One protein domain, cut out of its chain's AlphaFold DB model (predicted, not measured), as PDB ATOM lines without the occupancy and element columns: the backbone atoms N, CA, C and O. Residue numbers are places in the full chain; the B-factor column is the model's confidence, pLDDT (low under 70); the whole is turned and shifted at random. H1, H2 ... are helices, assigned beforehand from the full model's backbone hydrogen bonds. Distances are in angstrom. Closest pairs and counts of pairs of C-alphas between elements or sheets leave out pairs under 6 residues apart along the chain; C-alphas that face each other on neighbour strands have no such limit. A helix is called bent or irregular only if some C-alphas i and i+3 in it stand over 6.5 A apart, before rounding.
ATOM      1  N   THR A 576     214.870 163.239 216.421       94.88
ATOM      2  CA  THR A 576     214.973 164.305 217.430       94.88
ATOM      3  C   THR A 576     213.652 164.544 218.163       94.88
ATOM      4  O   THR A 576     213.654 164.818 219.358       94.88
ATOM      5  N   GLU A 577     212.517 164.431 217.465       95.56
ATOM      6  CA  GLU A 577     211.188 164.561 218.072       95.56
ATOM      7  C   GLU A 577     210.853 163.333 218.933       95.56
ATOM      8  O   GLU A 577     210.303 163.496 220.021       95.56
ATOM      9  N   CYS A 578     211.262 162.128 218.514       96.31
ATOM     10  CA  CYS A 578     211.211 160.941 219.371       96.31
ATOM     11  C   CYS A 578     212.076 161.121 220.629       96.31
ATOM     12  O   CYS A 578     211.587 160.914 221.738       96.31
ATOM     13  N   LEU A 579     213.323 161.586 220.490       96.06
ATOM     14  CA  LEU A 579     214.227 161.829 221.618       96.06
ATOM     15  C   LEU A 579     213.630 162.823 222.633       96.06
ATOM     16  O   LEU A 579     213.577 162.519 223.823       96.06
ATOM     17  N   ASP A 580     213.104 163.965 222.167       95.31
ATOM     18  CA  ASP A 580     212.432 164.966 223.012       95.31
ATOM     19  C   ASP A 580     211.204 164.380 223.745       95.31
ATOM     20  O   ASP A 580     210.949 164.710 224.913       95.31
ATOM     21  N   ILE A 581     210.438 163.494 223.093       95.88
ATOM     22  CA  ILE A 581     209.306 162.773 223.701       95.88
ATOM     23  C   ILE A 581     209.799 161.785 224.766       95.88
ATOM     24  O   ILE A 581     209.251 161.766 225.872       95.88
ATOM     25  N   MET A 582     210.839 161.005 224.470       95.75
ATOM     26  CA  MET A 582     211.393 159.991 225.369       95.75
ATOM     27  C   MET A 582     212.059 160.609 226.601       95.75
ATOM     28  O   MET A 582     211.795 160.172 227.720       95.75
ATOM     29  N   ASP A 583     212.828 161.686 226.443       94.75
ATOM     30  CA  ASP A 583     213.379 162.445 227.569       94.75
ATOM     31  C   ASP A 583     212.280 163.091 228.424       94.75
ATOM     32  O   ASP A 583     212.363 163.092 229.656       94.75
ATOM     33  N   THR A 584     211.210 163.591 227.795       96.00
ATOM     34  CA  THR A 584     210.033 164.104 228.514       96.00
ATOM     35  C   THR A 584     209.305 162.990 229.276       96.00
ATOM     36  O   THR A 584     208.807 163.231 230.378       96.00
ATOM     37  N   TYR A 585     209.251 161.773 228.724       96.38
ATOM     38  CA  TYR A 585     208.667 160.602 229.377       96.38
ATOM     39  C   TYR A 585     209.503 160.159 230.582       96.38
ATOM     40  O   TYR A 585     208.983 160.148 231.699       96.38
ATOM     41  N   VAL A 586     210.800 159.891 230.395       95.69
ATOM     42  CA  VAL A 586     211.724 159.455 231.459       95.69
ATOM     43  C   VAL A 586     211.843 160.516 232.560       95.69
ATOM     44  O   VAL A 586     211.771 160.184 233.741       95.69
ATOM     45  N   GLY A 587     211.886 161.803 232.202       92.38
ATOM     46  CA  GLY A 587     211.832 162.926 233.148       92.38
ATOM     47  C   GLY A 587     210.482 163.129 233.858       92.38
ATOM     48  O   GLY A 587     210.361 164.041 234.679       92.38
ATOM     49  N   SER A 588     209.462 162.318 233.553       96.00
ATOM     50  CA  SER A 588     208.149 162.322 234.218       96.00
ATOM     51  C   SER A 588     207.886 161.102 235.113       96.00
ATOM     52  O   SER A 588     206.923 161.124 235.887       96.00
ATOM     53  N   LEU A 589     208.734 160.072 235.029       95.06
ATOM     54  CA  LEU A 589     208.700 158.893 235.896       95.06
ATOM     55  C   LEU A 589     209.126 159.261 237.327       95.06
ATOM     56  O   LEU A 589     209.922 160.177 237.533       95.06
ATOM     57  N   THR A 590     208.617 158.544 238.332       95.75
ATOM     58  CA  THR A 590     209.217 158.594 239.677       95.75
ATOM     59  C   THR A 590     210.530 157.820 239.705       95.75
ATOM     60  O   THR A 590     210.707 156.899 238.921       95.75
ATOM     61  N   ASP A 591     211.431 158.145 240.632       94.19
ATOM     62  CA  ASP A 591     212.782 157.570 240.739       94.19
ATOM     63  C   ASP A 591     212.807 156.029 240.603       94.19
ATOM     64  O   ASP A 591     213.577 155.480 239.822       94.19
ATOM     65  N   THR A 592     211.881 155.319 241.263       94.06
ATOM     66  CA  THR A 592     211.737 153.851 241.166       94.06
ATOM     67  C   THR A 592     211.232 153.370 239.800       94.06
ATOM     68  O   THR A 592     211.655 152.319 239.319       94.06
ATOM     69  N   GLU A 593     210.319 154.108 239.163       95.38
ATOM     70  CA  GLU A 593     209.834 153.810 237.805       95.38
ATOM     71  C   GLU A 593     210.918 154.112 236.761       95.38
ATOM     72  O   GLU A 593     211.064 153.355 235.807       95.38
ATOM     73  N   ARG A 594     211.702 155.177 236.973       94.88
ATOM     74  CA  ARG A 594     212.834 155.575 236.135       94.88
ATOM     75  C   ARG A 594     213.950 154.543 236.207       94.88
ATOM     76  O   ARG A 594     214.371 154.064 235.165       94.88
ATOM     77  N   LEU A 595     214.315 154.102 237.412       93.81
ATOM     78  CA  LEU A 595     215.259 153.005 237.634       93.81
ATOM     79  C   LEU A 595     214.773 151.720 236.949       93.81
ATOM     80  O   LEU A 595     215.518 151.092 236.209       93.81
ATOM     81  N   SER A 596     213.493 151.372 237.113       93.12
ATOM     82  CA  SER A 596     212.897 150.188 236.469       93.12
ATOM     83  C   SER A 596     212.842 150.273 234.937       93.12
ATOM     84  O   SER A 596     212.744 149.238 234.285       93.12
ATOM     85  N   PHE A 597     212.856 151.478 234.362       92.94
ATOM     86  CA  PHE A 597     212.888 151.711 232.916       92.94
ATOM     87  C   PHE A 597     214.328 151.723 232.386       92.94
ATOM     88  O   PHE A 597     214.640 151.038 231.420       92.94
ATOM     89  N   GLU A 598     215.230 152.451 233.045       91.62
ATOM     90  CA  GLU A 598     216.635 152.573 232.649       91.62
ATOM     91  C   GLU A 598     217.398 151.241 232.836       91.62
ATOM     92  O   GLU A 598     218.235 150.915 231.997       91.62
ATOM     93  N   LEU A 599     217.032 150.398 233.816       91.06
ATOM     94  CA  LEU A 599     217.536 149.016 233.955       91.06
ATOM     95  C   LEU A 599     217.027 148.033 232.877       91.06
ATOM     96  O   LEU A 599     217.551 146.925 232.790       91.06
ATOM     97  N   LEU A 600     216.016 148.394 232.071       89.06
ATOM     98  CA  LEU A 600     215.646 147.626 230.870       89.06
ATOM     99  C   LEU A 600     216.502 148.014 229.655       89.06
ATOM    100  O   LEU A 600     216.511 147.290 228.664       89.06
ATOM    101  N   SER A 601     217.237 149.127 229.711       80.69
ATOM    102  CA  SER A 601     218.289 149.396 228.730       80.69
ATOM    103  C   SER A 601     219.528 148.532 229.010       80.69
ATOM    104  O   SER A 601     219.709 148.008 230.111       80.69
ATOM    105  N   SER A 602     220.431 148.424 228.034       59.81
ATOM    106  CA  SER A 602     221.694 147.674 228.142       59.81
ATOM    107  C   SER A 602     222.659 148.183 229.230       59.81
ATOM    108  O   SER A 602     223.673 147.540 229.495       59.81
ATOM    109  N   ALA A 603     222.346 149.290 229.911       66.50
ATOM    110  CA  ALA A 603     223.103 149.786 231.057       66.50
ATOM    111  C   ALA A 603     222.906 148.973 232.358       66.50
ATOM    112  O   ALA A 603     223.637 149.218 233.315       66.50
ATOM    113  N   GLY A 604     221.956 148.026 232.414       66.19
ATOM    114  CA  GLY A 604     221.519 147.343 233.645       66.19
ATOM    115  C   GLY A 604     222.638 146.850 234.578       66.19
ATOM    116  O   GLY A 604     222.626 147.165 235.768       66.19
ATOM    117  N   ASN A 605     223.643 146.156 234.034       76.31
ATOM    118  CA  ASN A 605     224.753 145.570 234.804       76.31
ATOM    119  C   ASN A 605     225.659 146.629 235.477       76.31
ATOM    120  O   ASN A 605     226.384 146.322 236.416       76.31
ATOM    121  N   ARG A 606     225.629 147.896 235.028       82.00
ATOM    122  CA  ARG A 606     226.483 148.975 235.569       82.00
ATOM    123  C   ARG A 606     226.028 149.505 236.933       82.00
ATOM    124  O   ARG A 606     226.720 150.338 237.506       82.00
ATOM    125  N   CYS A 607     224.883 149.049 237.443       91.00
ATOM    126  CA  CYS A 607     224.370 149.433 238.760       91.00
ATOM    127  C   CYS A 607     224.533 148.350 239.839       91.00
ATOM    128  O   CYS A 607     224.077 148.553 240.969       91.00
ATOM    129  N   ASP A 608     225.172 147.218 239.538       84.94
ATOM    130  CA  ASP A 608     225.391 146.172 240.536       84.94
ATOM    131  C   ASP A 608     226.233 146.694 241.715       84.94
ATOM    132  O   ASP A 608     227.305 147.272 241.554       84.94
ATOM    133  N   ASN A 609     225.727 146.472 242.933       85.50
ATOM    134  CA  ASN A 609     226.249 146.988 244.212       85.50
ATOM    135  C   ASN A 609     226.106 148.509 244.456       85.50
ATOM    136  O   ASN A 609     226.491 148.973 245.533       85.50
ATOM    137  N   MET A 610     225.507 149.281 243.543       91.38
ATOM    138  CA  MET A 610     225.166 150.694 243.781       91.38
ATOM    139  C   MET A 610     223.807 150.846 244.490       91.38
ATOM    140  O   MET A 610     222.941 149.976 244.410       91.38
ATOM    141  N   GLY A 611     223.599 151.963 245.194       93.19
ATOM    142  CA  GLY A 611     222.277 152.336 245.710       93.19
ATOM    143  C   GLY A 611     221.411 152.992 244.630       93.19
ATOM    144  O   GLY A 611     221.948 153.638 243.734       93.19
ATOM    145  N   ASP A 612     220.081 152.882 244.735       92.94
ATOM    146  CA  ASP A 612     219.112 153.433 243.768       92.94
ATOM    147  C   ASP A 612     219.427 154.887 243.351       92.94
ATOM    148  O   ASP A 612     219.397 155.213 242.168       92.94
ATOM    149  N   GLU A 613     219.756 155.759 244.314       93.62
ATOM    150  CA  GLU A 613     220.044 157.189 244.091       93.62
ATOM    151  C   GLU A 613     221.379 157.412 243.349       93.62
ATOM    152  O   GLU A 613     221.452 158.257 242.456       93.62
ATOM    153  N   ASP A 614     222.407 156.608 243.645       93.56
ATOM    154  CA  ASP A 614     223.722 156.675 242.991       93.56
ATOM    155  C   ASP A 614     223.674 156.078 241.571       93.56
ATOM    156  O   ASP A 614     224.214 156.658 240.628       93.56
ATOM    157  N   CYS A 615     222.964 154.957 241.399       95.06
ATOM    158  CA  CYS A 615     222.685 154.332 240.103       95.06
ATOM    159  C   CYS A 615     221.914 155.287 239.177       95.06
ATOM    160  O   CYS A 615     222.305 155.498 238.031       95.06
ATOM    161  N   LEU A 616     220.856 155.938 239.680       94.00
ATOM    162  CA  LEU A 616     220.119 156.960 238.929       94.00
ATOM    163  C   LEU A 616     220.998 158.166 238.564       94.00
ATOM    164  O   LEU A 616     220.806 158.744 237.493       94.00
ATOM    165  N   GLY A 617     221.968 158.525 239.410       93.38
ATOM    166  CA  GLY A 617     222.978 159.542 239.110       93.38
ATOM    167  C   GLY A 617     223.910 159.138 237.963       93.38
ATOM    168  O   GLY A 617     224.132 159.936 237.051       93.38
ATOM    169  N   LEU A 618     224.399 157.893 237.966       92.81
ATOM    170  CA  LEU A 618     225.228 157.328 236.896       92.81
ATOM    171  C   LEU A 618     224.460 157.249 235.565       92.81
ATOM    172  O   LEU A 618     224.968 157.682 234.532       92.81
ATOM    173  N   LEU A 619     223.215 156.769 235.593       93.19
ATOM    174  CA  LEU A 619     222.342 156.677 234.417       93.19
ATOM    175  C   LEU A 619     221.985 158.062 233.844       93.19
ATOM    176  O   LEU A 619     221.956 158.232 232.625       93.19
ATOM    177  N   ASP A 620     221.795 159.078 234.696       93.56
ATOM    178  CA  ASP A 620     221.611 160.474 234.268       93.56
ATOM    179  C   ASP A 620     222.870 161.098 233.639       93.56
ATOM    180  O   ASP A 620     222.735 162.062 232.878       93.56
ATOM    181  N   GLU A 621     224.071 160.607 233.960       94.06
ATOM    182  CA  GLU A 621     225.325 161.046 233.331       94.06
ATOM    183  C   GLU A 621     225.581 160.298 232.017       94.06
ATOM    184  O   GLU A 621     225.847 160.944 231.007       94.06
ATOM    185  N   ILE A 622     225.388 158.973 231.973       92.25
ATOM    186  CA  ILE A 622     225.453 158.174 230.733       92.25
ATOM    187  C   ILE A 622     224.482 158.744 229.685       92.25
ATOM    188  O   ILE A 622     224.880 159.051 228.564       92.25
ATOM    189  N   ARG A 623     223.223 159.006 230.062       92.88
ATOM    190  CA  ARG A 623     222.212 159.620 229.179       92.88
ATOM    191  C   ARG A 623     222.569 161.052 228.745       92.88
ATOM    192  O   ARG A 623     222.037 161.540 227.749       92.88
ATOM    193  N   ARG A 624     223.457 161.743 229.468       89.88
ATOM    194  CA  ARG A 624     223.919 163.115 229.180       89.88
ATOM    195  C   ARG A 624     225.151 163.158 228.279       89.88
ATOM    196  O   ARG A 624     225.276 164.118 227.523       89.88
ATOM    197  N   THR A 625     226.023 162.155 228.359       90.88
ATOM    198  CA  THR A 625     227.255 162.042 227.563       90.88
ATOM    199  C   THR A 625     227.072 161.233 226.276       90.88
ATOM    200  O   THR A 625     227.760 161.516 225.294       90.88
ATOM    201  N   ALA A 626     226.120 160.293 226.244       91.31
ATOM    202  CA  ALA A 626     225.752 159.528 225.054       91.31
ATOM    203  C   ALA A 626     225.337 160.428 223.877       91.31
ATOM    204  O   ALA A 626     224.657 161.450 224.039       91.31
ATOM    205  N   LYS A 627     225.707 160.019 222.659       95.12
ATOM    206  CA  LYS A 627     225.330 160.717 221.418       95.12
ATOM    207  C   LYS A 627     223.824 160.600 221.183       95.12
ATOM    208  O   LYS A 627     223.187 159.660 221.643       95.12
ATOM    209  N   SER A 628     223.237 161.515 220.410       92.25
ATOM    210  CA  SER A 628     221.780 161.540 220.183       92.25
ATOM    211  C   SER A 628     221.210 160.226 219.632       92.25
ATOM    212  O   SER A 628     220.122 159.839 220.036       92.25
ATOM    213  N   THR A 629     221.940 159.529 218.755       93.44
ATOM    214  CA  THR A 629     221.529 158.231 218.180       93.44
ATOM    215  C   THR A 629     221.635 157.085 219.191       93.44
ATOM    216  O   THR A 629     220.692 156.332 219.371       93.44
ATOM    217  N   GLU A 630     222.751 157.009 219.913       93.88
ATOM    218  CA  GLU A 630     223.028 156.031 220.978       93.88
ATOM    219  C   GLU A 630     222.018 156.151 222.136       93.88
ATOM    220  O   GLU A 630     221.455 155.169 222.614       93.88
ATOM    221  N   ARG A 631     221.717 157.391 222.539       95.12
ATOM    222  CA  ARG A 631     220.685 157.727 223.524       95.12
ATOM    223  C   ARG A 631     219.280 157.371 223.035       95.12
ATOM    224  O   ARG A 631     218.464 156.940 223.843       95.12
ATOM    225  N   LEU A 632     218.993 157.553 221.744       95.31
ATOM    226  CA  LEU A 632     217.715 157.166 221.145       95.31
ATOM    227  C   LEU A 632     217.533 155.645 221.201       95.31
ATOM    228  O   LEU A 632     216.556 155.179 221.773       95.31
ATOM    229  N   GLU A 633     218.510 154.886 220.710       94.44
ATOM    230  CA  GLU A 633     218.513 153.418 220.698       94.44
ATOM    231  C   GLU A 633     218.374 152.817 222.110       94.44
ATOM    232  O   GLU A 633     217.545 151.932 222.349       94.44
ATOM    233  N   MET A 634     219.105 153.367 223.086       92.75
ATOM    234  CA  MET A 634     219.013 152.997 224.503       92.75
ATOM    235  C   MET A 634     217.597 153.197 225.076       92.75
ATOM    236  O   MET A 634     217.098 152.349 225.824       92.75
ATOM    237  N   LEU A 635     216.932 154.302 224.714       94.88
ATOM    238  CA  LEU A 635     215.579 154.641 225.166       94.88
ATOM    239  C   LEU A 635     214.491 153.844 224.423       94.88
ATOM    240  O   LEU A 635     213.518 153.412 225.046       94.88
ATOM    241  N   GLU A 636     214.650 153.609 223.120       94.31
ATOM    242  CA  GLU A 636     213.725 152.798 222.322       94.31
ATOM    243  C   GLU A 636     213.754 151.323 222.736       94.31
ATOM    244  O   GLU A 636     212.690 150.717 222.878       94.31
ATOM    245  N   SER A 637     214.934 150.761 223.024       92.31
ATOM    246  CA  SER A 637     215.075 149.387 223.529       92.31
ATOM    247  C   SER A 637     214.364 149.193 224.875       92.31
ATOM    248  O   SER A 637     213.563 148.265 225.031       92.31
ATOM    249  N   ALA A 638     214.566 150.113 225.828       93.62
ATOM    250  CA  ALA A 638     213.864 150.099 227.113       93.62
ATOM    251  C   ALA A 638     212.333 150.204 226.942       93.62
ATOM    252  O   ALA A 638     211.573 149.480 227.591       93.62
ATOM    253  N   CYS A 639     211.872 151.052 226.018       94.25
ATOM    254  CA  CYS A 639     210.456 151.210 225.683       94.25
ATOM    255  C   CYS A 639     209.836 149.944 225.069       94.25
ATOM    256  O   CYS A 639     208.798 149.476 225.541       94.25
ATOM    257  N   ALA A 640     210.484 149.339 224.069       90.88
ATOM    258  CA  ALA A 640     210.014 148.109 223.431       90.88
ATOM    259  C   ALA A 640     209.907 146.949 224.441       90.88
ATOM    260  O   ALA A 640     208.939 146.179 224.432       90.88
ATOM    261  N   GLN A 641     210.855 146.860 225.378       88.62
ATOM    262  CA  GLN A 641     210.799 145.904 226.484       88.62
ATOM    263  C   GLN A 641     209.673 146.213 227.484       88.62
ATOM    264  O   GLN A 641     208.997 145.290 227.949       88.62
ATOM    265  N   GLN A 642     209.398 147.485 227.784       86.19
ATOM    266  CA  GLN A 642     208.280 147.878 228.647       86.19
ATOM    267  C   GLN A 642     206.910 147.541 228.017       86.19
ATOM    268  O   GLN A 642     206.026 147.014 228.703       86.19
ATOM    269  N   ASP A 643     206.743 147.753 226.709       77.88
ATOM    270  CA  ASP A 643     205.543 147.352 225.962       77.88
ATOM    271  C   ASP A 643     205.372 145.819 225.934       77.88
ATOM    272  O   ASP A 643     204.269 145.302 226.150       77.88
ATOM    273  N   LEU A 644     206.466 145.059 225.791       57.84
ATOM    274  CA  LEU A 644     206.461 143.597 225.937       57.84
ATOM    275  C   LEU A 644     206.024 143.148 227.343       57.84
ATOM    276  O   LEU A 644     205.200 142.237 227.468       57.84
ATOM    277  N   VAL A 645     206.534 143.777 228.407       63.81
ATOM    278  CA  VAL A 645     206.172 143.452 229.801       63.81
ATOM    279  C   VAL A 645     204.698 143.754 230.080       63.81
ATOM    280  O   VAL A 645     203.995 142.906 230.640       63.81
ATOM    281  N   THR A 646     204.194 144.919 229.664       65.38
ATOM    282  CA  THR A 646     202.795 145.306 229.909       65.38
ATOM    283  C   THR A 646     201.808 144.419 229.143       65.38
ATOM    284  O   THR A 646     200.846 143.924 229.743       65.38
ATOM    285  N   HIS A 647     202.071 144.094 227.871       46.97
ATOM    286  CA  HIS A 647     201.229 143.158 227.115       46.97
ATOM    287  C   HIS A 647     201.230 141.733 227.693       46.97
ATOM    288  O   HIS A 647     200.190 141.064 227.691       46.97
ATOM    289  N   LYS A 648     202.359 141.265 228.242       37.94
ATOM    290  CA  LYS A 648     202.481 139.927 228.852       37.94
ATOM    291  C   LYS A 648     201.615 139.771 230.109       37.94
ATOM    292  O   LYS A 648     201.145 138.668 230.386       37.94
ATOM    293  N   ILE A 649     201.348 140.861 230.833       41.59
ATOM    294  CA  ILE A 649     200.461 140.870 232.007       41.59
ATOM    295  C   ILE A 649     198.993 140.686 231.583       41.59
ATOM    296  O   ILE A 649     198.319 139.789 232.100       41.59
ATOM    297  N   ASP A 650     198.515 141.457 230.601       35.19
ATOM    298  CA  ASP A 650     197.098 141.477 230.188       35.19
ATOM    299  C   ASP A 650     196.616 140.125 229.608       35.19
ATOM    300  O   ASP A 650     195.477 139.701 229.822       35.19
TER     301      ASP A 650
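AT A GLANCE: This is residues 576 to 650 of the 1115 residues of the protein "Hypothetical protein" of Dictyocha speculum (UniProt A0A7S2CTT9). The long helix H5 and the helix H4 make a V, joined at its point by a tight link, and H2 sits between the two arms, touching both. H1 crosses the first part of H5, the small H3 lies near H2 and H4, and residues 643 to 650 of H5 stick out as a free end. The printed part has 75 residues with five named helices, in the order H1, H2, H3, H4, H5, and no named strand; the class is all helix. It is compact, with a radius of gyration of the C-alphas of 12.1 A and spans of 32 by 30 by 20 A.

IN THESE COORDINATES: H5, residues 628 to 650, is the longest helix at 33.3 A, and ends at C-alpha 650 (197.098, 141.477, 230.188). H4, residues 612 to 625, is 20.1 A long. H1, residues 576 to 586, measures 15.2 A and begins at C-alpha 576 (214.973, 164.305, 217.430). H2 is residues 591 to 598, 10.3 A. H3 is residues 604 to 607, 6.2 A, and is neither bent nor irregular, but only just.

HOW THE PARTS SIT: H5 touches H1 with residues 628 to 635 alone, at a steep tilt of 54 degrees; the closest C-alphas, of Leu 579 and Leu 632, are 5.8 A apart. With residues 635 to 642 alone H5 touches H2, about perpendicular at 75 degrees, the closest C-alphas being Phe 597 and Ala 638 at 6.1 A. H2 touches H4 at a steep tilt of 49 degrees, closest at the C-alphas of Leu 595 and Leu 616, 6.4 A. H4 and H5 are close but not clearly touching, with the C-alphas of Arg 623 and Arg 631 closest at 6.2 A. H1 and H4 are apart. Each O i to N i+4 pair is within hydrogen-bond range in H1 and H2, 9 of 10 in H4 and 18 of 19 in H5; H3 is too short for such a pair.

THE WHOLE: The two C-alphas farthest apart, of Thr 625 and Asp 650, are 36.6 A apart. The printed part has no cut, and the four links are tight. The mean pLDDT of the printed part is 87.3; residues 602 to 604 and 644 to 650 are under 70.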